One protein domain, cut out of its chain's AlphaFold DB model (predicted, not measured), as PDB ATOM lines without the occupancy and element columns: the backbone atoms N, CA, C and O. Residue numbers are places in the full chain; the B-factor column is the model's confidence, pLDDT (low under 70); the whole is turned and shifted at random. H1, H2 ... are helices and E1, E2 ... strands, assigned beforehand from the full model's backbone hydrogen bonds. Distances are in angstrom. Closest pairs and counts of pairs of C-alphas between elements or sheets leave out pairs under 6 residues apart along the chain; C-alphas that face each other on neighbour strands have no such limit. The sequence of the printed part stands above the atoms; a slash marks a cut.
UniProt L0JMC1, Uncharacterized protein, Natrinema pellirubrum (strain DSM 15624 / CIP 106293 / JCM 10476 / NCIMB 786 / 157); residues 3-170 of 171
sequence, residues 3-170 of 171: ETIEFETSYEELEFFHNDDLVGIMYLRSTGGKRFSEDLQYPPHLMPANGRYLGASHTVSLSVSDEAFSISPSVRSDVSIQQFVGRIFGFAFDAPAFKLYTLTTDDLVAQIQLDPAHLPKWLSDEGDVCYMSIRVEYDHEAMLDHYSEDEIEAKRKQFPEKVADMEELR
ATOM      1  N   GLU A   3      81.654 111.885 -10.975       72.25
ATOM      2  CA  GLU A   3      80.714 111.137 -10.134       72.25
ATOM      3  C   GLU A   3      80.105 109.997 -10.956       72.25
ATOM      4  O   GLU A   3      79.822 110.168 -12.139       72.25
ATOM      5  N   THR A   4      79.954 108.810 -10.360       75.56
ATOM      6  CA  THR A   4      79.349 107.636 -11.012       75.56
ATOM      7  C   THR A   4      78.162 107.153 -10.197       75.56
ATOM      8  O   THR A   4      78.267 107.003  -8.980       75.56
ATOM      9  N   ILE A   5      77.049 106.921 -10.883       75.44
ATOM     10  CA  ILE A   5      75.770 106.473 -10.347       75.44
ATOM     11  C   ILE A   5      75.447 105.127 -11.003       75.44
ATOM     12  O   ILE A   5      75.607 104.971 -12.213       75.44
ATOM     13  N   GLU A   6      75.022 104.147 -10.211       69.69
ATOM     14  CA  GLU A   6      74.685 102.802 -10.687       69.69
ATOM     15  C   GLU A   6      73.191 102.527 -10.515       69.69
ATOM     16  O   GLU A   6      72.613 102.774  -9.452       69.69
ATOM     17  N   PHE A   7      72.587 101.987 -11.568       66.25
ATOM     18  CA  PHE A   7      71.180 101.636 -11.652       66.25
ATOM     19  C   PHE A   7      71.015 100.191 -12.126       66.25
ATOM     20  O   PHE A   7      71.761  99.704 -12.977       66.25
ATOM     21  N   GLU A   8      69.979  99.532 -11.627       59.62
ATOM     22  CA  GLU A   8      69.474  98.267 -12.154       59.62
ATOM     23  C   GLU A   8      68.232  98.544 -13.004       59.62
ATOM     24  O   GLU A   8      67.392  99.375 -12.648       59.62
ATOM     25  N   THR A   9      68.085  97.852 -14.131       57.28
ATOM     26  CA  THR A   9      66.882  97.963 -14.960       57.28
ATOM     27  C   THR A   9      66.472  96.606 -15.528       57.28
ATOM     28  O   THR A   9      67.300  95.791 -15.937       57.28
ATOM     29  N   SER A  10      65.163  96.358 -15.550       54.69
ATOM     30  CA  SER A  10      64.549  95.243 -16.266       54.69
ATOM     31  C   SER A  10      63.682  95.806 -17.387       54.69
ATOM     32  O   SER A  10      62.943  96.773 -17.203       54.69
ATOM     33  N   TYR A  11      63.783  95.212 -18.571       55.88
ATOM     34  CA  TYR A  11      63.145  95.688 -19.800       55.88
ATOM     35  C   TYR A  11      61.641  95.341 -19.853       55.88
ATOM     36  O   TYR A  11      61.189  94.679 -20.789       55.88
ATOM     37  N   GLU A  12      60.869  95.693 -18.817       43.69
ATOM     38  CA  GLU A  12      59.463  95.271 -18.686       43.69
ATOM     39  C   GLU A  12      58.422  96.260 -19.229       43.69
ATOM     40  O   GLU A  12      57.293  95.842 -19.464       43.69
ATOM     41  N   GLU A  13      58.768  97.507 -19.556       40.81
ATOM     42  CA  GLU A  13      57.801  98.468 -20.113       40.81
ATOM     43  C   GLU A  13      58.449  99.320 -21.222       40.81
ATOM     44  O   GLU A  13      58.882 100.446 -21.023       40.81
ATOM     45  N   LEU A  14      58.547  98.778 -22.438       42.25
ATOM     46  CA  LEU A  14      58.797  99.606 -23.622       42.25
ATOM     47  C   LEU A  14      57.482 100.273 -24.045       42.25
ATOM     48  O   LEU A  14      56.683  99.665 -24.762       42.25
ATOM     49  N   GLU A  15      57.250 101.517 -23.632       38.53
ATOM     50  CA  GLU A  15      56.219 102.350 -24.256       38.53
ATOM     51  C   GLU A  15      56.770 102.985 -25.543       38.53
ATOM     52  O   GLU A  15      57.685 103.809 -25.529       38.53
ATOM     53  N   PHE A  16      56.222 102.571 -26.687       45.47
ATOM     54  CA  PHE A  16      56.580 103.097 -28.004       45.47
ATOM     55  C   PHE A  16      55.789 104.377 -28.289       45.47
ATOM     56  O   PHE A  16      54.660 104.329 -28.792       45.47
ATOM     57  N   PHE A  17      56.379 105.536 -28.003       39.31
ATOM     58  CA  PHE A  17      55.815 106.809 -28.442       39.31
ATOM     59  C   PHE A  17      56.057 106.982 -29.946       39.31
ATOM     60  O   PHE A  17      57.186 106.959 -30.422       39.31
ATOM     61  N   HIS A  18      54.976 107.138 -30.712       36.78
ATOM     62  CA  HIS A  18      54.979 107.272 -32.178       36.78
ATOM     63  C   HIS A  18      55.532 108.614 -32.701       36.78
ATOM     64  O   HIS A  18      55.265 108.965 -33.845       36.78
ATOM     65  N   ASN A  19      56.280 109.371 -31.897       35.62
ATOM     66  CA  ASN A  19      56.847 110.649 -32.315       35.62
ATOM     67  C   ASN A  19      58.356 110.651 -32.062       35.62
ATOM     68  O   ASN A  19      58.792 110.715 -30.917       35.62
ATOM     69  N   ASP A  20      59.096 110.605 -33.167       40.69
ATOM     70  CA  ASP A  20      60.474 111.058 -33.356       40.69
ATOM     71  C   ASP A  20      61.570 110.367 -32.501       40.69
ATOM     72  O   ASP A  20      61.882 110.742 -31.372       40.69
ATOM     73  N   ASP A  21      62.207 109.365 -33.120       45.84
ATOM     74  CA  ASP A  21      63.605 108.922 -32.946       45.84
ATOM     75  C   ASP A  21      64.116 108.398 -31.584       45.84
ATOM     76  O   ASP A  21      65.277 107.988 -31.490       45.84
ATOM     77  N   LEU A  22      63.286 108.296 -30.542       48.19
ATOM     78  CA  LEU A  22      63.689 107.763 -29.226       48.19
ATOM     79  C   LEU A  22      62.889 106.502 -28.870       48.19
ATOM     80  O   LEU A  22      61.759 106.564 -28.398       48.19
ATOM     81  N   VAL A  23      63.478 105.328 -29.130       54.59
ATOM     82  CA  VAL A  23      62.732 104.050 -29.235       54.59
ATOM     83  C   VAL A  23      63.061 103.047 -28.112       54.59
ATOM     84  O   VAL A  23      62.896 101.842 -28.273       54.59
ATOM     85  N   GLY A  24      63.506 103.509 -26.941       56.41
ATOM     86  CA  GLY A  24      63.617 102.620 -25.781       56.41
ATOM     87  C   GLY A  24      63.670 103.344 -24.449       56.41
ATOM     88  O   GLY A  24      64.696 103.932 -24.137       56.41
ATOM     89  N   ILE A  25      62.591 103.296 -23.663       58.47
ATOM     90  CA  ILE A  25      62.594 103.779 -22.276       58.47
ATOM     91  C   ILE A  25      63.106 102.648 -21.381       58.47
ATOM     92  O   ILE A  25      62.523 101.567 -21.333       58.47
ATOM     93  N   MET A  26      64.213 102.891 -20.685       67.88
ATOM     94  CA  MET A  26      64.702 102.060 -19.593       67.88
ATOM     95  C   MET A  26      64.342 102.747 -18.279       67.88
ATOM     96  O   MET A  26      64.853 103.827 -17.986       67.88
ATOM     97  N   TYR A  27      63.476 102.110 -17.495       64.81
ATOM     98  CA  TYR A  27      63.164 102.553 -16.140       64.81
ATOM     99  C   TYR A  27      64.305 102.147 -15.213       64.81
ATOM    100  O   TYR A  27      64.515 100.958 -14.944       64.81
ATOM    101  N   LEU A  28      65.072 103.128 -14.759       66.94
ATOM    102  CA  LEU A  28      66.224 102.933 -13.896       66.94
ATOM    103  C   LEU A  28      65.765 102.813 -12.440       66.94
ATOM    104  O   LEU A  28      64.924 103.572 -11.963       66.94
ATOM    105  N   ARG A  29      66.303 101.827 -11.717       62.62
ATOM    106  CA  ARG A  29      66.075 101.645 -10.281       62.62
ATOM    107  C   ARG A  29      67.409 101.765  -9.558       62.62
ATOM    108  O   ARG A  29      68.336 101.008  -9.829       62.62
ATOM    109  N   SER A  30      67.504 102.692  -8.610       59.88
ATOM    110  CA  SER A  30      68.665 102.772  -7.720       59.88
ATOM    111  C   SER A  30      68.820 101.476  -6.912       59.88
ATOM    112  O   SER A  30      67.853 100.986  -6.317       59.88
ATOM    113  N   THR A  31      70.056 100.983  -6.796       55.22
ATOM    114  CA  THR A  31      70.454  99.804  -5.995       55.22
ATOM    115  C   THR A  31      70.185  99.948  -4.480       55.22
ATOM    116  O   THR A  31      70.406  99.020  -3.705       55.22
ATOM    117  N   GLY A  32      69.649 101.092  -4.029       51.62
ATOM    118  CA  GLY A  32      69.272 101.391  -2.639       51.62
ATOM    119  C   GLY A  32      67.775 101.290  -2.303       51.62
ATOM    120  O   GLY A  32      67.375 101.685  -1.205       51.62
ATOM    121  N   GLY A  33      66.925 100.801  -3.213       39.00
ATOM    122  CA  GLY A  33      65.531 100.436  -2.910       39.00
ATOM    123  C   GLY A  33      64.509 101.583  -2.871       39.00
ATOM    124  O   GLY A  33      63.344 101.346  -2.540       39.00
ATOM    125  N   LYS A  34      64.885 102.815  -3.235       42.41
ATOM    126  CA  LYS A  34      63.897 103.861  -3.535       42.41
ATOM    127  C   LYS A  34      63.507 103.771  -5.009       42.41
ATOM    128  O   LYS A  34      64.353 103.899  -5.884       42.41
ATOM    129  N   ARG A  35      62.216 103.545  -5.268       45.19
ATOM    130  CA  ARG A  35      61.623 103.705  -6.602       45.19
ATOM    131  C   ARG A  35      61.636 105.190  -6.946       45.19
ATOM    132  O   ARG A  35      60.751 105.918  -6.504       45.19
ATOM    133  N   PHE A  36      62.623 105.613  -7.712       50.12
ATOM    134  CA  PHE A  36      62.497 106.799  -8.541       50.12
ATOM    135  C   PHE A  36      62.237 106.322  -9.969       50.12
ATOM    136  O   PHE A  36      62.742 105.275 -10.370       50.12
ATOM    137  N   SER A  37      61.354 107.011 -10.684       56.16
ATOM    138  CA  SER A  37      61.120 106.797 -12.112       56.16
ATOM    139  C   SER A  37      62.146 107.632 -12.871       56.16
ATOM    140  O   SER A  37      61.852 108.738 -13.324       56.16
ATOM    141  N   GLU A  38      63.395 107.182 -12.853       70.12
ATOM    142  CA  GLU A  38      64.426 107.763 -13.703       70.12
ATOM    143  C   GLU A  38      64.317 107.075 -15.060       70.12
ATOM    144  O   GLU A  38      64.566 105.876 -15.191       70.12
ATOM    145  N   ASP A  39      63.886 107.835 -16.061       76.56
ATOM    146  CA  ASP A  39      63.596 107.302 -17.384       76.56
ATOM    147  C   ASP A  39      64.772 107.630 -18.303       76.56
ATOM    148  O   ASP A  39      65.046 108.796 -18.604       76.56
ATOM    149  N   LEU A  40      65.483 106.595 -18.752       82.44
ATOM    150  CA  LEU A  40      66.530 106.712 -19.760       82.44
ATOM    151  C   LEU A  40      65.967 106.289 -21.117       82.44
ATOM    152  O   LEU A  40      65.754 105.109 -21.380       82.44
ATOM    153  N   GLN A  41      65.766 107.262 -21.998       83.00
ATOM    154  CA  GLN A  41      65.461 107.033 -23.404       83.00
ATOM    155  C   GLN A  41      66.762 106.759 -24.157       83.00
ATOM    156  O   GLN A  41      67.553 107.677 -24.380       83.00
ATOM    157  N   TYR A  42      66.993 105.501 -24.533       80.56
ATOM    158  CA  TYR A  42      68.256 105.043 -25.100       80.56
ATOM    159  C   TYR A  42      68.065 104.197 -26.361       80.56
ATOM    160  O   TYR A  42      67.288 103.239 -26.358       80.56
ATOM    161  N   PRO A  43      68.797 104.491 -27.447       78.69
ATOM    162  CA  PRO A  43      68.650 103.746 -28.683       78.69
ATOM    163  C   PRO A  43      69.107 102.281 -28.573       78.69
ATOM    164  O   PRO A  43      70.247 102.015 -28.177       78.69
ATOM    165  N   PRO A  44      68.302 101.314 -29.033       77.00
ATOM    166  CA  PRO A  44      68.634  99.895 -28.850       77.00
ATOM    167  C   PRO A  44      69.863  99.407 -29.629       77.00
ATOM    168  O   PRO A  44      70.575  98.517 -29.170       77.00
ATOM    169  N   HIS A  45      70.205 100.036 -30.758       78.56
ATOM    170  CA  HIS A  45      71.452  99.740 -31.478       78.56
ATOM    171  C   HIS A  45      72.722 100.125 -30.679       78.56
ATOM    172  O   HIS A  45      73.816  99.667 -31.017       78.56
ATOM    173  N   LEU A  46      72.598 100.938 -29.619       84.44
ATOM    174  CA  LEU A  46      73.685 101.251 -28.683       84.44
ATOM    175  C   LEU A  46      73.731 100.298 -27.488       84.44
ATOM    176  O   LEU A  46      74.609 100.450 -26.643       84.44
ATOM    177  N   MET A  47      72.826  99.329 -27.379       85.25
ATOM    178  CA  MET A  47      72.839  98.333 -26.305       85.25
ATOM    179  C   MET A  47      73.792  97.164 -26.620       85.25
ATOM    180  O   MET A  47      74.101  96.923 -27.799       85.25
ATOM    181  N   PRO A  48      74.243  96.411 -25.595       85.81
ATOM    182  CA  PRO A  48      74.989  95.166 -25.784       85.81
ATOM    183  C   PRO A  48      74.235  94.195 -26.685       85.81
ATOM    184  O   PRO A  48      73.042  93.994 -26.478       85.81
ATOM    185  N   ALA A  49      74.901  93.575 -27.662       83.50
ATOM    186  CA  ALA A  49      74.226  92.743 -28.664       83.50
ATOM    187  C   ALA A  49      73.401  91.596 -28.047       83.50
ATOM    188  O   ALA A  49      72.280  91.347 -28.485       83.50
ATOM    189  N   ASN A  50      73.915  90.955 -26.993       83.69
ATOM    190  CA  ASN A  50      73.229  89.876 -26.289       83.69
ATOM    191  C   ASN A  50      72.029  90.361 -25.476       83.69
ATOM    192  O   ASN A  50      71.195  89.535 -25.144       83.69
ATOM    193  N   GLY A  51      71.918  91.656 -25.173       80.75
ATOM    194  CA  GLY A  51      70.818  92.249 -24.407       80.75
ATOM    195  C   GLY A  51      69.743  92.941 -25.256       80.75
ATOM    196  O   GLY A  51      68.798  93.502 -24.710       80.75
ATOM    197  N   ARG A  52      69.849  92.918 -26.595       80.50
ATOM    198  CA  ARG A  52      68.906  93.596 -27.516       80.50
ATOM    199  C   ARG A  52      67.605  92.820 -27.727       80.50
ATOM    200  O   ARG A  52      67.228  92.518 -28.856       80.50
ATOM    201  N   TYR A  53      66.911  92.462 -26.656       74.31
ATOM    202  CA  TYR A  53      65.606  91.817 -26.758       74.31
ATOM    203  C   TYR A  53      64.702  92.165 -25.575       74.31
ATOM    204  O   TYR A  53      65.159  92.540 -24.497       74.31
ATOM    205  N   LEU A  54      63.390  92.020 -25.779       67.69
ATOM    206  CA  LEU A  54      62.397  92.339 -24.757       67.69
ATOM    207  C   LEU A  54      62.523  91.412 -23.538       67.69
ATOM    208  O   LEU A  54      62.496  90.183 -23.662       67.69
ATOM    209  N   GLY A  55      62.583  92.022 -22.358       70.56
ATOM    210  CA  GLY A  55      62.751  91.337 -21.081       70.56
ATOM    211  C   GLY A  55      64.194  90.982 -20.726       70.56
ATOM    212  O   GLY A  55      64.370  90.214 -19.793       70.56
ATOM    213  N   ALA A  56      65.206  91.485 -21.446       80.19
ATOM    214  CA  ALA A  56      66.606  91.351 -21.042       80.19
ATOM    215  C   ALA A  56      66.926  92.212 -19.802       80.19
ATOM    216  O   ALA A  56      66.585  93.395 -19.750       80.19
ATOM    217  N   SER A  57      67.606  91.638 -18.814       84.88
ATOM    218  CA  SER A  57      68.073  92.361 -17.626       84.88
ATOM    219  C   SER A  57      69.374  93.105 -17.909       84.88
ATOM    220  O   SER A  57      70.243  92.590 -18.622       84.88
ATOM    221  N   HIS A  58      69.504  94.312 -17.352       86.31
ATOM    222  CA  HIS A  58      70.700  95.124 -17.522       86.31
ATOM    223  C   HIS A  58      71.112  95.872 -16.256       86.31
ATOM    224  O   HIS A  58      70.275  96.369 -15.499       86.31
ATOM    225  N   THR A  59      72.420  96.066 -16.122       88.25
ATOM    226  CA  THR A  59      73.000  97.054 -15.209       88.25
ATOM    227  C   THR A  59      73.392  98.288 -16.008       88.25
ATOM    228  O   THR A  59      74.057  98.182 -17.041       88.25
ATOM    229  N   VAL A  60      72.977  99.467 -15.548       88.12
ATOM    230  CA  VAL A  60      73.295 100.751 -16.178       88.12
ATOM    231  C   VAL A  60      74.142 101.574 -15.216       88.12
ATOM    232  O   VAL A  60      73.687 101.954 -14.143       88.12
ATOM    233  N   SER A  61      75.367 101.893 -15.613       89.69
ATOM    234  CA  SER A  61      76.227 102.831 -14.890       89.69
ATOM    235  C   SER A  61      76.321 104.137 -15.664       89.69
ATOM    236  O   SER A  61      76.613 104.149 -16.862       89.69
ATOM    237  N   LEU A  62      76.114 105.245 -14.969       90.38
ATOM    238  CA  LEU A  62      76.176 106.586 -15.519       90.38
ATOM    239  C   LEU A  62      77.266 107.376 -14.810       90.38
ATOM    240  O   LEU A  62      77.244 107.512 -13.592       90.38
ATOM    241  N   SER A  63      78.213 107.917 -15.567       91.12
ATOM    242  CA  SER A  63      79.241 108.814 -15.042       91.12
ATOM    243  C   SER A  63      79.042 110.220 -15.593       91.12
ATOM    244  O   SER A  63      78.862 110.379 -16.800       91.12
ATOM    245  N   VAL A  64      79.113 111.236 -14.730       91.31
ATOM    246  CA  VAL A  64      78.989 112.657 -15.093       91.31
ATOM    247  C   VAL A  64      80.288 113.391 -14.790       91.31
ATOM    248  O   VAL A  64      80.878 113.222 -13.719       91.31
ATOM    249  N   SER A  65      80.726 114.234 -15.724       92.81
ATOM    250  CA  SER A  65      81.908 115.075 -15.562       92.81
ATOM    251  C   SER A  65      81.765 116.436 -16.248       92.81
ATOM    252  O   SER A  65      80.976 116.619 -17.171       92.81
ATOM    253  N   ASP A  66      82.544 117.401 -15.769       92.12
ATOM    254  CA  ASP A  66      82.794 118.710 -16.378       92.12
ATOM    255  C   ASP A  66      83.777 118.630 -17.564       92.12
ATOM    256  O   ASP A  66      83.838 119.546 -18.385       92.12
ATOM    257  N   GLU A  67      84.511 117.522 -17.695       92.12
ATOM    258  CA  GLU A  67      85.479 117.269 -18.764       92.12
ATOM    259  C   GLU A  67      85.146 115.994 -19.551       92.12
ATOM    260  O   GLU A  67      84.524 115.060 -19.043       92.12
ATOM    261  N   ALA A  68      85.585 115.934 -20.811       88.38
ATOM    262  CA  ALA A  68      85.381 114.759 -21.652       88.38
ATOM    263  C   ALA A  68      86.133 113.541 -21.096       88.38
ATOM    264  O   ALA A  68      87.308 113.624 -20.726       88.38
ATOM    265  N   PHE A  69      85.489 112.373 -21.098       86.69
ATOM    266  CA  PHE A  69      86.143 111.153 -20.637       86.69
ATOM    267  C   PHE A  69      87.140 110.646 -21.683       86.69
ATOM    268  O   PHE A  69      86.881 110.631 -22.887       86.69
ATOM    269  N   SER A  70      88.271 110.115 -21.221       85.88
ATOM    270  CA  SER A  70      89.261 109.446 -22.079       85.88
ATOM    271  C   SER A  70      88.879 107.986 -22.382       85.88
ATOM    272  O   SER A  70      89.695 107.079 -22.231       85.88
ATOM    273  N   ILE A  71      87.623 107.740 -22.762       81.94
ATOM    274  CA  ILE A  71      87.071 106.401 -23.024       81.94
ATOM    275  C   ILE A  71      86.613 106.322 -24.484       81.94
ATOM    276  O   ILE A  71      85.939 107.207 -24.988       81.94
ATOM    277  N   SER A  72      86.957 105.264 -25.209       86.25
ATOM    278  CA  SER A  72      86.424 105.094 -26.568       86.25
ATOM    279  C   SER A  72      85.028 104.468 -26.512       86.25
ATOM    280  O   SER A  72      84.892 103.415 -25.882       86.25
ATOM    281  N   PRO A  73      84.008 105.061 -27.165       89.12
ATOM    282  CA  PRO A  73      82.712 104.415 -27.310       89.12
ATOM    283  C   PRO A  73      82.860 103.032 -27.949       89.12
ATOM    284  O   PRO A  73      83.651 102.843 -28.874       89.12
ATOM    285  N   SER A  74      82.127 102.045 -27.442       91.00
ATOM    286  CA  SER A  74      82.184 100.677 -27.952       91.00
ATOM    287  C   SER A  74      80.901  99.918 -27.657       91.00
ATOM    288  O   SER A  74      80.247 100.149 -26.644       91.00
ATOM    289  N   VAL A  75      80.567  98.985 -28.543       88.12
ATOM    290  CA  VAL A  75      79.457  98.052 -28.356       88.12
ATOM    291  C   VAL A  75      79.990  96.639 -28.550       88.12
ATOM    292  O   VAL A  75      80.586  96.327 -29.580       88.12
ATOM    293  N   ARG A  76      79.828  95.797 -27.532       88.31
ATOM    294  CA  ARG A  76      80.210  94.380 -27.520       88.31
ATOM    295  C   ARG A  76      78.972  93.511 -27.294       88.31
ATOM    296  O   ARG A  76      77.854  94.017 -27.217       88.31
ATOM    297  N   SER A  77      79.180  92.198 -27.199       85.12
ATOM    298  CA  SER A  77      78.124  91.233 -26.886       85.12
ATOM    299  C   SER A  77      77.418  91.578 -25.577       85.12
ATOM    300  O   SER A  77      76.208  91.750 -25.576       85.12
ATOM    301  N   ASP A  78      78.177  91.766 -24.500       88.19
ATOM    302  CA  ASP A  78      77.619  91.843 -23.141       88.19
ATOM    303  C   ASP A  78      77.741  93.230 -22.511       88.19
ATOM    304  O   ASP A  78      77.140  93.508 -21.482       88.19
ATOM    305  N   VAL A  79      78.497  94.129 -23.143       92.94
ATOM    306  CA  VAL A  79      78.734  95.480 -22.634       92.94
ATOM    307  C   VAL A  79      78.682  96.504 -23.759       92.94
ATOM    308  O   VAL A  79      79.236  96.292 -24.836       92.94
ATOM    309  N   SER A  80      78.081  97.653 -23.473       93.06
ATOM    310  CA  SER A  80      78.181  98.866 -24.273       93.06
ATOM    311  C   SER A  80      78.657 100.019 -23.404       93.06
ATOM    312  O   SER A  80      78.270 100.123 -22.244       93.06
ATOM    313  N   ILE A  81      79.503 100.875 -23.967       94.31
ATOM    314  CA  ILE A  81      79.958 102.116 -23.346       94.31
ATOM    315  C   ILE A  81      79.822 103.220 -24.384       94.31
ATOM    316  O   ILE A  81      80.427 103.125 -25.450       94.31
ATOM    317  N   GLN A  82      79.059 104.261 -24.078       93.50
ATOM    318  CA  GLN A  82      78.873 105.426 -24.939       93.50
ATOM    319  C   GLN A  82      79.187 106.709 -24.182       93.50
ATOM    320  O   GLN A  82      79.084 106.761 -22.958       93.50
ATOM    321  N   GLN A  83      79.567 107.743 -24.929       93.81
ATOM    322  CA  GLN A  83      79.805 109.074 -24.390       93.81
ATOM    323  C   GLN A  83      78.951 110.114 -25.097       93.81
ATOM    324  O   GLN A  83      78.796 110.069 -26.319       93.81
ATOM    325  N   PHE A  84      78.485 111.084 -24.321       94.31
ATOM    326  CA  PHE A  84      77.595 112.139 -24.771       94.31
ATOM    327  C   PHE A  84      77.996 113.493 -24.196       94.31
ATOM    328  O   PHE A  84      78.572 113.576 -23.109       94.31
ATOM    329  N   VAL A  85      77.612 114.556 -24.903       95.12
ATOM    330  CA  VAL A  85      77.422 115.872 -24.285       95.12
ATOM    331  C   VAL A  85      76.006 115.910 -23.720       95.12
ATOM    332  O   VAL A  85      75.042 115.776 -24.470       95.12
ATOM    333  N   GLY A  86      75.866 116.082 -22.411       93.81
ATOM    334  CA  GLY A  86      74.582 116.305 -21.757       93.81
ATOM    335  C   GLY A  86      74.274 117.795 -21.650       93.81
ATOM    336  O   GLY A  86      75.157 118.583 -21.319       93.81
ATOM    337  N   ARG A  87      73.027 118.192 -21.919       93.88
ATOM    338  CA  ARG A  87      72.526 119.549 -21.642       93.88
ATOM    339  C   ARG A  87      71.221 119.477 -20.862       93.88
ATOM    340  O   ARG A  87      70.298 118.791 -21.314       93.88
ATOM    341  N   ILE A  88      71.130 120.194 -19.743       90.75
ATOM    342  CA  ILE A  88      69.864 120.345 -19.012       90.75
ATOM    343  C   ILE A  88      68.940 121.217 -19.860       90.75
ATOM    344  O   ILE A  88      69.293 122.346 -20.197       90.75
ATOM    345  N   PHE A  89      67.771 120.699 -20.232       86.12
ATOM    346  CA  PHE A  89      66.806 121.428 -21.073       86.12
ATOM    347  C   PHE A  89      65.496 121.760 -20.356       86.12
ATOM    348  O   PHE A  89      64.609 122.371 -20.948       86.12
ATOM    349  N   GLY A  90      65.349 121.317 -19.112       84.38
ATOM    350  CA  GLY A  90      64.183 121.589 -18.296       84.38
ATOM    351  C   GLY A  90      64.138 120.694 -17.069       84.38
ATOM    352  O   GLY A  90      65.016 119.860 -16.842       84.38
ATOM    353  N   PHE A  91      63.074 120.869 -16.297       76.88
ATOM    354  CA  PHE A  91      62.803 120.100 -15.092       76.88
ATOM    355  C   PHE A  91      61.427 119.460 -15.225       76.88
ATOM    356  O   PHE A  91      60.434 120.148 -15.468       76.88
ATOM    357  N   ALA A  92      61.367 118.144 -15.065       65.31
ATOM    358  CA  ALA A  92      60.118 117.408 -14.955       65.31
ATOM    359  C   ALA A  92      60.001 116.909 -13.513       65.31
ATOM    360  O   ALA A  92      60.934 116.302 -12.998       65.31
ATOM    361  N   PHE A  93      58.879 117.190 -12.841       68.12
ATOM    362  CA  PHE A  93      58.644 116.768 -11.449       68.12
ATOM    363  C   PHE A  93      59.825 117.063 -10.497       68.12
ATOM    364  O   PHE A  93      60.234 116.199  -9.729       68.12
ATOM    365  N   ASP A  94      60.387 118.274 -10.577       74.31
ATOM    366  CA  ASP A  94      61.540 118.741  -9.782       74.31
ATOM    367  C   ASP A  94      62.871 117.995 -10.016       74.31
ATOM    368  O   ASP A  94      63.843 118.234  -9.301       74.31
ATOM    369  N   ALA A  95      62.955 117.151 -11.050       82.75
ATOM    370  CA  ALA A  95      64.188 116.498 -11.478       82.75
ATOM    371  C   ALA A  95      64.664 117.029 -12.848       82.75
ATOM    372  O   ALA A  95      63.852 117.163 -13.774       82.75
ATOM    373  N   PRO A  96      65.959 117.360 -12.999       86.88
ATOM    374  CA  PRO A  96      66.524 117.829 -14.257       86.88
ATOM    375  C   PRO A  96      66.465 116.747 -15.331       86.88
ATOM    376  O   PRO A  96      66.830 115.587 -15.115       86.88
ATOM    377  N   ALA A  97      66.032 117.166 -16.514       88.88
ATOM    378  CA  ALA A  97      66.023 116.359 -17.716       88.88
ATOM    379  C   ALA A  97      67.172 116.786 -18.636       88.88
ATOM    380  O   ALA A  97      67.364 117.969 -18.940       88.88
ATOM    381  N   PHE A  98      67.924 115.798 -19.104       91.38
ATOM    382  CA  PHE A  98      69.084 115.952 -19.963       91.38
ATOM    383  C   PHE A  98      68.759 115.491 -21.375       91.38
ATOM    384  O   PHE A  98      68.233 114.397 -21.581       91.38
ATOM    385  N   LYS A  99      69.152 116.298 -22.357       91.69
ATOM    386  CA  LYS A  99      69.334 115.846 -23.738       91.69
ATOM    387  C   LYS A  99      70.786 115.442 -23.932       91.69
ATOM    388  O   LYS A  99      71.682 116.201 -23.559       91.69
ATOM    389  N   LEU A 100      71.002 114.260 -24.497       92.38
ATOM    390  CA  LEU A 100      72.313 113.661 -24.702       92.38
ATOM    391  C   LEU A 100      72.653 113.665 -26.190       92.38
ATOM    392  O   LEU A 100      71.959 113.037 -26.991       92.38
ATOM    393  N   TYR A 101      73.723 114.366 -26.545       91.56
ATOM    394  CA  TYR A 101      74.166 114.571 -27.919       91.56
ATOM    395  C   TYR A 101      75.454 113.802 -28.207       91.56
ATOM    396  O   TYR A 101      76.268 113.583 -27.302       91.56
ATOM    397  N   THR A 102      75.679 113.407 -29.462       90.06
ATOM    398  CA  THR A 102      76.968 112.823 -29.865       90.06
ATOM    399  C   THR A 102      78.106 113.832 -29.662       90.06
ATOM    400  O   THR A 102      77.939 115.035 -29.852       90.06
ATOM    401  N   LEU A 103      79.310 113.343 -29.348       87.25
ATOM    402  CA  LEU A 103      80.499 114.203 -29.267       87.25
ATOM    403  C   LEU A 103      80.957 114.731 -30.641       87.25
ATOM    404  O   LEU A 103      81.724 115.689 -30.706       87.25
ATOM    405  N   THR A 104      80.558 114.073 -31.734       85.38
ATOM    406  CA  THR A 104      81.106 114.312 -33.079       85.38
ATOM    407  C   THR A 104      80.181 115.097 -33.994       85.38
ATOM    408  O   THR A 104      80.672 115.879 -34.806       85.38
ATOM    409  N   THR A 105      78.872 114.860 -33.914       84.38
ATOM    410  CA  THR A 105      77.875 115.430 -34.834       84.38
ATOM    411  C   THR A 105      76.903 116.395 -34.153       84.38
ATOM    412  O   THR A 105      76.219 117.123 -34.858       84.38
ATOM    413  N   ASP A 106      76.885 116.458 -32.812       85.12
ATOM    414  CA  ASP A 106      75.903 117.214 -32.007       85.12
ATOM    415  C   ASP A 106      74.445 116.784 -32.277       85.12
ATOM    416  O   ASP A 106      73.502 117.533 -32.030       85.12
ATOM    417  N   ASP A 107      74.249 115.558 -32.773       87.62
ATOM    418  CA  ASP A 107      72.922 114.973 -32.968       87.62
ATOM    419  C   ASP A 107      72.366 114.492 -31.629       87.62
ATOM    420  O   ASP A 107      73.096 113.893 -30.834       87.62
ATOM    421  N   LEU A 108      71.073 114.715 -31.384       87.00
ATOM    422  CA  LEU A 108      70.377 114.176 -30.215       87.00
ATOM    423  C   LEU A 108      70.294 112.649 -30.326       87.00
ATOM    424  O   LEU A 108      69.786 112.123 -31.311       87.00
ATOM    425  N   VAL A 109      70.758 111.943 -29.298       86.81
ATOM    426  CA  VAL A 109      70.797 110.473 -29.277       86.81
ATOM    427  C   VAL A 109      69.913 109.886 -28.193       86.81
ATOM    428  O   VAL A 109      69.279 108.859 -28.409       86.81
ATOM    429  N   ALA A 110      69.915 110.495 -27.015       87.06
ATOM    430  CA  ALA A 110      69.258 109.947 -25.840       87.06
ATOM    431  C   ALA A 110      68.730 111.070 -24.947       87.06
ATOM    432  O   ALA A 110      69.122 112.234 -25.076       87.06
ATOM    433  N   GLN A 111      67.835 110.718 -24.033       89.19
ATOM    434  CA  GLN A 111      67.383 111.612 -22.972       89.19
ATOM    435  C   GLN A 111      67.398 110.868 -21.651       89.19
ATOM    436  O   GLN A 111      67.133 109.670 -21.615       89.19
ATOM    437  N   ILE A 112      67.706 111.574 -20.572       87.69
ATOM    438  CA  ILE A 112      67.647 110.992 -19.237       87.69
ATOM    439  C   ILE A 112      67.155 112.011 -18.229       87.69
ATOM    440  O   ILE A 112      67.522 113.182 -18.287       87.69
ATOM    441  N   GLN A 113      66.337 111.554 -17.297       86.19
ATOM    442  CA  GLN A 113      65.956 112.309 -16.116       86.19
ATOM    443  C   GLN A 113      66.676 111.724 -14.901       86.19
ATOM    444  O   GLN A 113      66.686 110.508 -14.727       86.19
ATOM    445  N   LEU A 114      67.294 112.582 -14.090       83.75
ATOM    446  CA  LEU A 114      68.085 112.173 -12.926       83.75
ATOM    447  C   LEU A 114      67.617 112.912 -11.676       83.75
ATOM    448  O   LEU A 114      67.316 114.105 -11.748       83.75
ATOM    449  N   ASP A 115      67.596 112.233 -10.526       83.81
ATOM    450  CA  ASP A 115      67.351 112.901  -9.242       83.81
ATOM    451  C   ASP A 115      68.452 113.958  -8.984       83.81
ATOM    452  O   ASP A 115      69.645 113.633  -9.063       83.81
ATOM    453  N   PRO A 116      68.103 115.216  -8.637       84.31
ATOM    454  CA  PRO A 116      69.083 116.240  -8.273       84.31
ATOM    455  C   PRO A 116      70.070 115.799  -7.183       84.31
ATOM    456  O   PRO A 116      71.200 116.281  -7.143       84.31
ATOM    457  N   ALA A 117      69.667 114.892  -6.289       83.56
ATOM    458  CA  ALA A 117      70.514 114.349  -5.231       83.56
ATOM    459  C   ALA A 117      71.672 113.485  -5.755       83.56
ATOM    460  O   ALA A 117      72.642 113.270  -5.023       83.56
ATOM    461  N   HIS A 118      71.574 112.987  -6.989       81.56
ATOM    462  CA  HIS A 118      72.622 112.225  -7.660       81.56
ATOM    463  C   HIS A 118      73.560 113.098  -8.494       81.56
ATOM    464  O   HIS A 118      74.576 112.601  -8.972       81.56
ATOM    465  N   LEU A 119      73.238 114.379  -8.676       84.69
ATOM    466  CA  LEU A 119      74.026 115.261  -9.518       84.69
ATOM    467  C   LEU A 119      75.106 116.012  -8.737       84.69
ATOM    468  O   LEU A 119      74.879 116.462  -7.605       84.69
ATOM    469  N   PRO A 120      76.257 116.265  -9.381       86.00
ATOM    470  CA  PRO A 120      77.235 117.191  -8.851       86.00
ATOM    471  C   PRO A 120      76.622 118.583  -8.653       86.00
ATOM    472  O   PRO A 120      75.907 119.093  -9.510       86.00
ATOM    473  N   LYS A 121      76.990 119.271  -7.567       87.50
ATOM    474  CA  LYS A 121      76.438 120.600  -7.217       87.50
ATOM    475  C   LYS A 121      76.637 121.701  -8.265       87.50
ATOM    476  O   LYS A 121      76.016 122.749  -8.141       87.50
ATOM    477  N   TRP A 122      77.567 121.521  -9.198       89.56
ATOM    478  CA  TRP A 122      77.838 122.482 -10.270       89.56
ATOM    479  C   TRP A 122      76.898 122.321 -11.470       89.56
ATOM    480  O   TRP A 122      76.933 123.168 -12.351       89.56
ATOM    481  N   LEU A 123      76.115 121.239 -11.511       88.69
ATOM    482  CA  LEU A 123      75.216 120.874 -12.598       88.69
ATOM    483  C   LEU A 123      73.780 120.941 -12.074       88.69
ATOM    484  O   LEU A 123      73.233 119.936 -11.620       88.69
ATOM    485  N   SER A 124      73.196 122.138 -12.062       86.00
ATOM    486  CA  SER A 124      71.896 122.373 -11.418       86.00
ATOM    487  C   SER A 124      70.958 123.285 -12.187       86.00
ATOM    488  O   SER A 124      69.773 123.301 -11.862       86.00
ATOM    489  N   ASP A 125      71.456 124.028 -13.171       88.44
ATOM    490  CA  ASP A 125      70.697 125.067 -13.852       88.44
ATOM    491  C   ASP A 125      70.341 124.649 -15.285       88.44
ATOM    492  O   ASP A 125      71.043 123.889 -15.957       88.44
ATOM    493  N   GLU A 126      69.210 125.154 -15.781       89.94
ATOM    494  CA  GLU A 126      68.829 124.955 -17.178       89.94
ATOM    495  C   GLU A 126      69.881 125.572 -18.112       89.94
ATOM    496  O   GLU A 126      70.278 126.727 -17.952       89.94
ATOM    497  N   GLY A 127      70.316 124.803 -19.109       89.19
ATOM    498  CA  GLY A 127      71.383 125.187 -20.027       89.19
ATOM    499  C   GLY A 127      72.783 124.750 -19.596       89.19
ATOM    500  O   GLY A 127      73.693 124.832 -20.424       89.19
ATOM    501  N   ASP A 128      72.962 124.237 -18.372       92.12
ATOM    502  CA  ASP A 128      74.237 123.650 -17.965       92.12
ATOM    503  C   ASP A 128      74.615 122.476 -18.875       92.12
ATOM    504  O   ASP A 128      73.770 121.695 -19.334       92.12
ATOM    505  N   VAL A 129      75.918 122.360 -19.127       93.06
ATOM    506  CA  VAL A 129      76.504 121.364 -20.025       93.06
ATOM    507  C   VAL A 129      77.438 120.455 -19.238       93.06
ATOM    508  O   VAL A 129      78.255 120.922 -18.448       93.06
ATOM    509  N   CYS A 130      77.350 119.155 -19.496       93.94
ATOM    510  CA  CYS A 130      78.237 118.148 -18.933       93.94
ATOM    511  C   CYS A 130      78.680 117.138 -19.994       93.94
ATOM    512  O   CYS A 130      78.131 117.064 -21.095       93.94
ATOM    513  N   TYR A 131      79.665 116.323 -19.643       94.50
ATOM    514  CA  TYR A 131      79.982 115.092 -20.346       94.50
ATOM    515  C   TYR A 131      79.405 113.927 -19.557       94.50
ATOM    516  O   TYR A 131      79.560 113.850 -18.337       94.50
ATOM    517  N   MET A 132      78.752 113.008 -20.262       94.12
ATOM    518  CA  MET A 132      78.116 111.845 -19.661       94.12
ATOM    519  C   MET A 132      78.599 110.567 -20.336       94.12
ATOM    520  O   MET A 132      78.581 110.460 -21.561       94.12
ATOM    521  N   SER A 133      79.027 109.592 -19.539       94.12
ATOM    522  CA  SER A 133      79.349 108.244 -19.998       94.12
ATOM    523  C   SER A 133      78.265 107.290 -19.519       94.12
ATOM    524  O   SER A 133      78.023 107.199 -18.320       94.12
ATOM    525  N   ILE A 134      77.642 106.562 -20.443       92.69
ATOM    526  CA  ILE A 134      76.647 105.532 -20.129       92.69
ATOM    527  C   ILE A 134      77.250 104.173 -20.460       92.69
ATOM    528  O   ILE A 134      77.648 103.914 -21.598       92.69
ATOM    529  N   ARG A 135      77.313 103.300 -19.456       93.81
ATOM    530  CA  ARG A 135      77.732 101.903 -19.565       93.81
ATOM    531  C   ARG A 135      76.519 101.021 -19.315       93.81
ATOM    532  O   ARG A 135      75.894 101.130 -18.272       93.81
ATOM    533  N   VAL A 136      76.203 100.153 -20.267       91.38
ATOM    534  CA  VAL A 136      75.100  99.188 -20.167       91.38
ATOM    535  C   VAL A 136      75.692  97.787 -20.206       91.38
ATOM    536  O   VAL A 136      76.468  97.475 -21.111       91.38
ATOM    537  N   GLU A 137      75.342  96.958 -19.232       92.50
ATOM    538  CA  GLU A 137      75.777  95.565 -19.102       92.50
ATOM    539  C   GLU A 137      74.581  94.650 -19.230       92.50
ATOM    540  O   GLU A 137      73.576  94.882 -18.570       92.50
ATOM    541  N   TYR A 138      74.685  93.620 -20.057       90.31
ATOM    542  CA  TYR A 138      73.718  92.535 -20.065       90.31
ATOM    543  C   TYR A 138      73.950  91.644 -18.841       90.31
ATOM    544  O   TYR A 138      75.045  91.104 -18.669       90.31
ATOM    545  N   ASP A 139      72.921  91.483 -18.013       90.44
ATOM    546  CA  ASP A 139      72.967  90.623 -16.833       90.44
ATOM    547  C   ASP A 139      72.312  89.274 -17.143       90.44
ATOM    548  O   ASP A 139      71.095  89.096 -17.055       90.44
ATOM    549  N   HIS A 140      73.137  88.316 -17.561       88.69
ATOM    550  CA  HIS A 140      72.671  86.968 -17.866       88.69
ATOM    551  C   HIS A 140      72.261  86.184 -16.614       88.69
ATOM    552  O   HIS A 140      71.309  85.414 -16.669       88.69
ATOM    553  N   GLU A 141      72.933  86.391 -15.482       88.62
ATOM    554  CA  GLU A 141      72.634  85.654 -14.251       88.62
ATOM    555  C   GLU A 141      71.273  86.081 -13.691       88.62
ATOM    556  O   GLU A 141      70.438  85.230 -13.394       88.62
ATOM    557  N   ALA A 142      70.972  87.385 -13.678       85.81
ATOM    558  CA  ALA A 142      69.645  87.875 -13.300       85.81
ATOM    559  C   ALA A 142      68.536  87.377 -14.244       85.81
ATOM    560  O   ALA A 142      67.376  87.255 -13.850       85.81
ATOM    561  N   MET A 143      68.863  87.077 -15.505       86.19
ATOM    562  CA  MET A 143      67.909  86.440 -16.415       86.19
ATOM    563  C   MET A 143      67.596  84.999 -16.005       86.19
ATOM    564  O   MET A 143      66.444  84.582 -16.140       86.19
ATOM    565  N   LEU A 144      68.585  84.256 -15.501       87.50
ATOM    566  CA  LEU A 144      68.431  82.858 -15.084       87.50
ATOM    567  C   LEU A 144      67.533  82.690 -13.849       87.50
ATOM    568  O   LEU A 144      66.948  81.622 -13.660       87.50
ATOM    569  N   ASP A 145      67.341  83.748 -13.059       87.19
ATOM    570  CA  ASP A 145      66.380  83.767 -11.949       87.19
ATOM    571  C   ASP A 145      64.914  83.701 -12.421       87.19
ATOM    572  O   ASP A 145      64.022  83.302 -11.665       87.19
ATOM    573  N   HIS A 146      64.648  84.082 -13.675       83.00
ATOM    574  CA  HIS A 146      63.296  84.210 -14.228       83.00
ATOM    575  C   HIS A 146      63.030  83.331 -15.453       83.00
ATOM    576  O   HIS A 146      61.874  83.003 -15.723       83.00
ATOM    577  N   TYR A 147      64.073  82.957 -16.192       84.62
ATOM    578  CA  TYR A 147      63.979  82.234 -17.454       84.62
ATOM    579  C   TYR A 147      65.054  81.154 -17.536       84.62
ATOM    580  O   TYR A 147      66.193  81.354 -17.131       84.62
ATOM    581  N   SER A 148      64.719  80.013 -18.126       90.00
ATOM    582  CA  SER A 148      65.716  79.008 -18.500       90.00
ATOM    583  C   SER A 148      66.589  79.469 -19.675       90.00
ATOM    584  O   SER A 148      66.196  80.329 -20.464       90.00
ATOM    585  N   GLU A 149      67.751  78.837 -19.848       91.06
ATOM    586  CA  GLU A 149      68.652  79.067 -20.992       91.06
ATOM    587  C   GLU A 149      67.943  78.926 -22.345       91.06
ATOM    588  O   GLU A 149      68.094  79.767 -23.234       91.06
ATOM    589  N   ASP A 150      67.101  77.899 -22.489       90.88
ATOM    590  CA  ASP A 150      66.338  77.669 -23.716       90.88
ATOM    591  C   ASP A 150      65.311  78.786 -23.967       90.88
ATOM    592  O   ASP A 150      65.104  79.189 -25.112       90.88
ATOM    593  N   GLU A 151      64.685  79.326 -22.916       87.44
ATOM    594  CA  GLU A 151      63.756  80.460 -23.020       87.44
ATOM    595  C   GLU A 151      64.479  81.768 -23.351       87.44
ATOM    596  O   GLU A 151      63.982  82.550 -24.165       87.44
ATOM    597  N   ILE A 152      65.654  81.999 -22.761       85.44
ATOM    598  CA  ILE A 152      66.515  83.146 -23.072       85.44
ATOM    599  C   ILE A 152      66.925  83.093 -24.544       85.44
ATOM    600  O   ILE A 152      66.769  84.073 -25.274       85.44
ATOM    601  N   GLU A 153      67.395  81.941 -25.009       86.75
ATOM    602  CA  GLU A 153      67.816  81.752 -26.391       86.75
ATOM    603  C   GLU A 153      66.633  81.829 -27.371       86.75
ATOM    604  O   GLU A 153      66.753  82.411 -28.452       86.75
ATOM    605  N   ALA A 154      65.463  81.303 -26.997       82.88
ATOM    606  CA  ALA A 154      64.241  81.454 -27.780       82.88
ATOM    607  C   ALA A 154      63.826  82.926 -27.895       82.88
ATOM    608  O   ALA A 154      63.492  83.369 -28.993       82.88
ATOM    609  N   LYS A 155      63.898  83.700 -26.803       77.50
ATOM    610  CA  LYS A 155      63.665  85.149 -26.828       77.50
ATOM    611  C   LYS A 155      64.664  85.829 -27.757       77.50
ATOM    612  O   LYS A 155      64.228  86.470 -28.704       77.50
ATOM    613  N   ARG A 156      65.973  85.618 -27.590       77.19
ATOM    614  CA  ARG A 156      67.008  86.183 -28.485       77.19
ATOM    615  C   ARG A 156      66.713  85.909 -29.965       77.19
ATOM    616  O   ARG A 156      66.808  86.813 -30.790       77.19
ATOM    617  N   LYS A 157      66.290  84.684 -30.295       74.06
ATOM    618  CA  LYS A 157      65.943  84.259 -31.663       74.06
ATOM    619  C   LYS A 157      64.630  84.826 -32.205       74.06
ATOM    620  O   LYS A 157      64.459  84.828 -33.419       74.06
ATOM    621  N   GLN A 158      63.705  85.271 -31.357       64.06
ATOM    622  CA  GLN A 158      62.403  85.814 -31.775       64.06
ATOM    623  C   GLN A 158      62.452  87.294 -32.167       64.06
ATOM    624  O   GLN A 158      61.535  87.774 -32.829       64.06
ATOM    625  N   PHE A 159      63.507  88.019 -31.788       61.75
ATOM    626  CA  PHE A 159      63.626  89.455 -32.047       61.75
ATOM    627  C   PHE A 159      64.592  89.914 -33.161       61.75
ATOM    628  O   PHE A 159      64.700  91.130 -33.307       61.75
ATOM    629  N   PRO A 160      65.249  89.073 -33.994       54.59
ATOM    630  CA  PRO A 160      66.155  89.589 -35.020       54.59
ATOM    631  C   PRO A 160      65.429  90.451 -36.062       54.59
ATOM    632  O   PRO A 160      66.018  91.411 -36.535       54.59
ATOM    633  N   GLU A 161      64.150  90.187 -36.358       48.41
ATOM    634  CA  GLU A 161      63.345  91.031 -37.258       48.41
ATOM    635  C   GLU A 161      63.037  92.400 -36.634       48.41
ATOM    636  O   GLU A 161      63.210  93.416 -37.289       48.41
ATOM    637  N   LYS A 162      62.703  92.461 -35.335       50.12
ATOM    638  CA  LYS A 162      62.500  93.750 -34.655       50.12
ATOM    639  C   LYS A 162      63.806  94.529 -34.505       50.12
ATOM    640  O   LYS A 162      63.796  95.735 -34.680       50.12
ATOM    641  N   VAL A 163      64.923  93.857 -34.217       48.94
ATOM    642  CA  VAL A 163      66.251  94.491 -34.140       48.94
ATOM    643  C   VAL A 163      66.706  94.991 -35.517       48.94
ATOM    644  O   VAL A 163      67.247  96.088 -35.596       48.94
ATOM    645  N   ALA A 164      66.448  94.243 -36.595       46.31
ATOM    646  CA  ALA A 164      66.732  94.671 -37.966       46.31
ATOM    647  C   ALA A 164      65.846  95.854 -38.397       46.31
ATOM    648  O   ALA A 164      66.377  96.840 -38.901       46.31
ATOM    649  N   ASP A 165      64.542  95.828 -38.102       46.38
ATOM    650  CA  ASP A 165      63.634  96.961 -38.342       46.38
ATOM    651  C   ASP A 165      64.096  98.230 -37.587       46.38
ATOM    652  O   ASP A 165      63.959  99.349 -38.078       46.38
ATOM    653  N   MET A 166      64.704  98.072 -36.405       45.81
ATOM    654  CA  MET A 166      65.282  99.165 -35.607       45.81
ATOM    655  C   MET A 166      66.621  99.692 -36.150       45.81
ATOM    656  O   MET A 166      67.002 100.821 -35.836       45.81
ATOM    657  N   GLU A 167      67.348  98.891 -36.935       40.66
ATOM    658  CA  GLU A 167      68.589  99.286 -37.612       40.66
ATOM    659  C   GLU A 167      68.319  99.888 -39.008       40.66
ATOM    660  O   GLU A 167      69.039 100.800 -39.413       40.66
ATOM    661  N   GLU A 168      67.266  99.449 -39.712       38.16
ATOM    662  CA  GLU A 168      66.888  99.933 -41.053       38.16
ATOM    663  C   GLU A 168      66.110 101.262 -41.060       38.16
ATOM    664  O   GLU A 168      66.155 101.979 -42.059       38.16
ATOM    665  N   LEU A 169      65.486 101.676 -39.949       39.34
ATOM    666  CA  LEU A 169      64.832 102.994 -39.793       39.34
ATOM    667  C   LEU A 169      65.810 104.200 -39.791       39.34
ATOM    668  O   LEU A 169      65.462 105.290 -39.345       39.34
ATOM    669  N   ARG A 170      67.048 104.021 -40.268       40.31
ATOM    670  CA  ARG A 170      68.158 104.992 -40.207       40.31
ATOM    671  C   ARG A 170      68.775 105.350 -41.561       40.31
ATOM    672  O   ARG A 170      69.914 105.818 -41.604       40.31
TER     673      ARG A 170
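What this domain is: This is residues 3 to 170 of the 171 residues of an uncharacterized protein of Natrinema pellirubrum (strain DSM 15624 / CIP 106293 / JCM 10476 / NCIMB 786 / 157) (UniProt L0JMC1). This is a closed barrel of eight antiparallel strands with a helical tail after the last strand: H1 sits at one end of the barrel, and H2 and H3 lead on from it, off the barrel. Round the ring run E1, E2, E3, E7, E6, E5, E8, E4 and back to E1; E1 and E2 join over only a few residues, 7 to 9 of E1. The printed part has 168 residues, with strands E1 to E8 and then helices H1 to H3, a mixed class. The whole is compact, with a radius of gyration of the C-alphas of 15.9 A, and spans 48 by 37 by 33 A.

How they stand to each other: Start at E1, residues 3 to 10, which forms an antiparallel hairpin with E2, residues 25 to 30; N 8 and O 29 are 2.8 A apart. E2 and E3, residues 38 to 41, are a hairpin, with N 26 and O 40 2.8 A apart. Next round the ring, E3 is antiparallel to E7, residues 108 to 113, with N 41 and O 111 at 2.8 A. E7 forms a hairpin with E6, residues 95 to 102, where N 98 and O 112 are 2.8 A apart. E6 and E5, residues 79 to 92, are a hairpin with N 87 and O 99 at 2.9 A; E5 bends by 93 degrees at residue 89. E5 is antiparallel to E8, residues 129 to 138, with N 84 and O 132 at 2.8 A. E8 is antiparallel to E4, residues 57 to 65, with N 61 and O 135 at 2.8 A. E4 and E1 close the ring, antiparallel, with N 5 and O 62 at 2.8 A. E1 E2 E3 and E5 E6 E7 are meanders, each strand the antiparallel neighbour of the one before; adding E4 and E8 gives two Greek keys, the fourth strand the antiparallel neighbour of the first. H1, residues 140 to 144, is on the barrel; the C-alphas of Met 143 and Ser 57 of E4 are the closest of the two elements, 6.0 A. H2, residues 149 to 158, is close to H1 but not clearly touching, the closest C-alphas being Met 143 and Ile 152, 7.6 A. H3, residues 160 to 168, meets H2 only through their link, and neither is on the barrel. In H1, H2 and H3 every O i to N i+4 pair is within hydrogen-bond range.

Where its parts are: Find C-alpha 3 at (80.714, 111.137, -10.134); E1 runs 23.5 A from there. E4 spans 26.7 A, E5 29.8 A, E8 29.0 A and H2 14.2 A. H3 ends at C-alpha 168, (66.888, 99.933, -41.053).

The domain as a whole: The farthest C-alphas, Asp 125 and Asp 150, are 48.6 A apart. The printed part has no cut; E1 to E2, E3 to E4, E4 to E5 and E7 to E8 are long links. Look for pLDDT under 70 at residues 6 to 37, 54, 92 to 93 and 158 to 170.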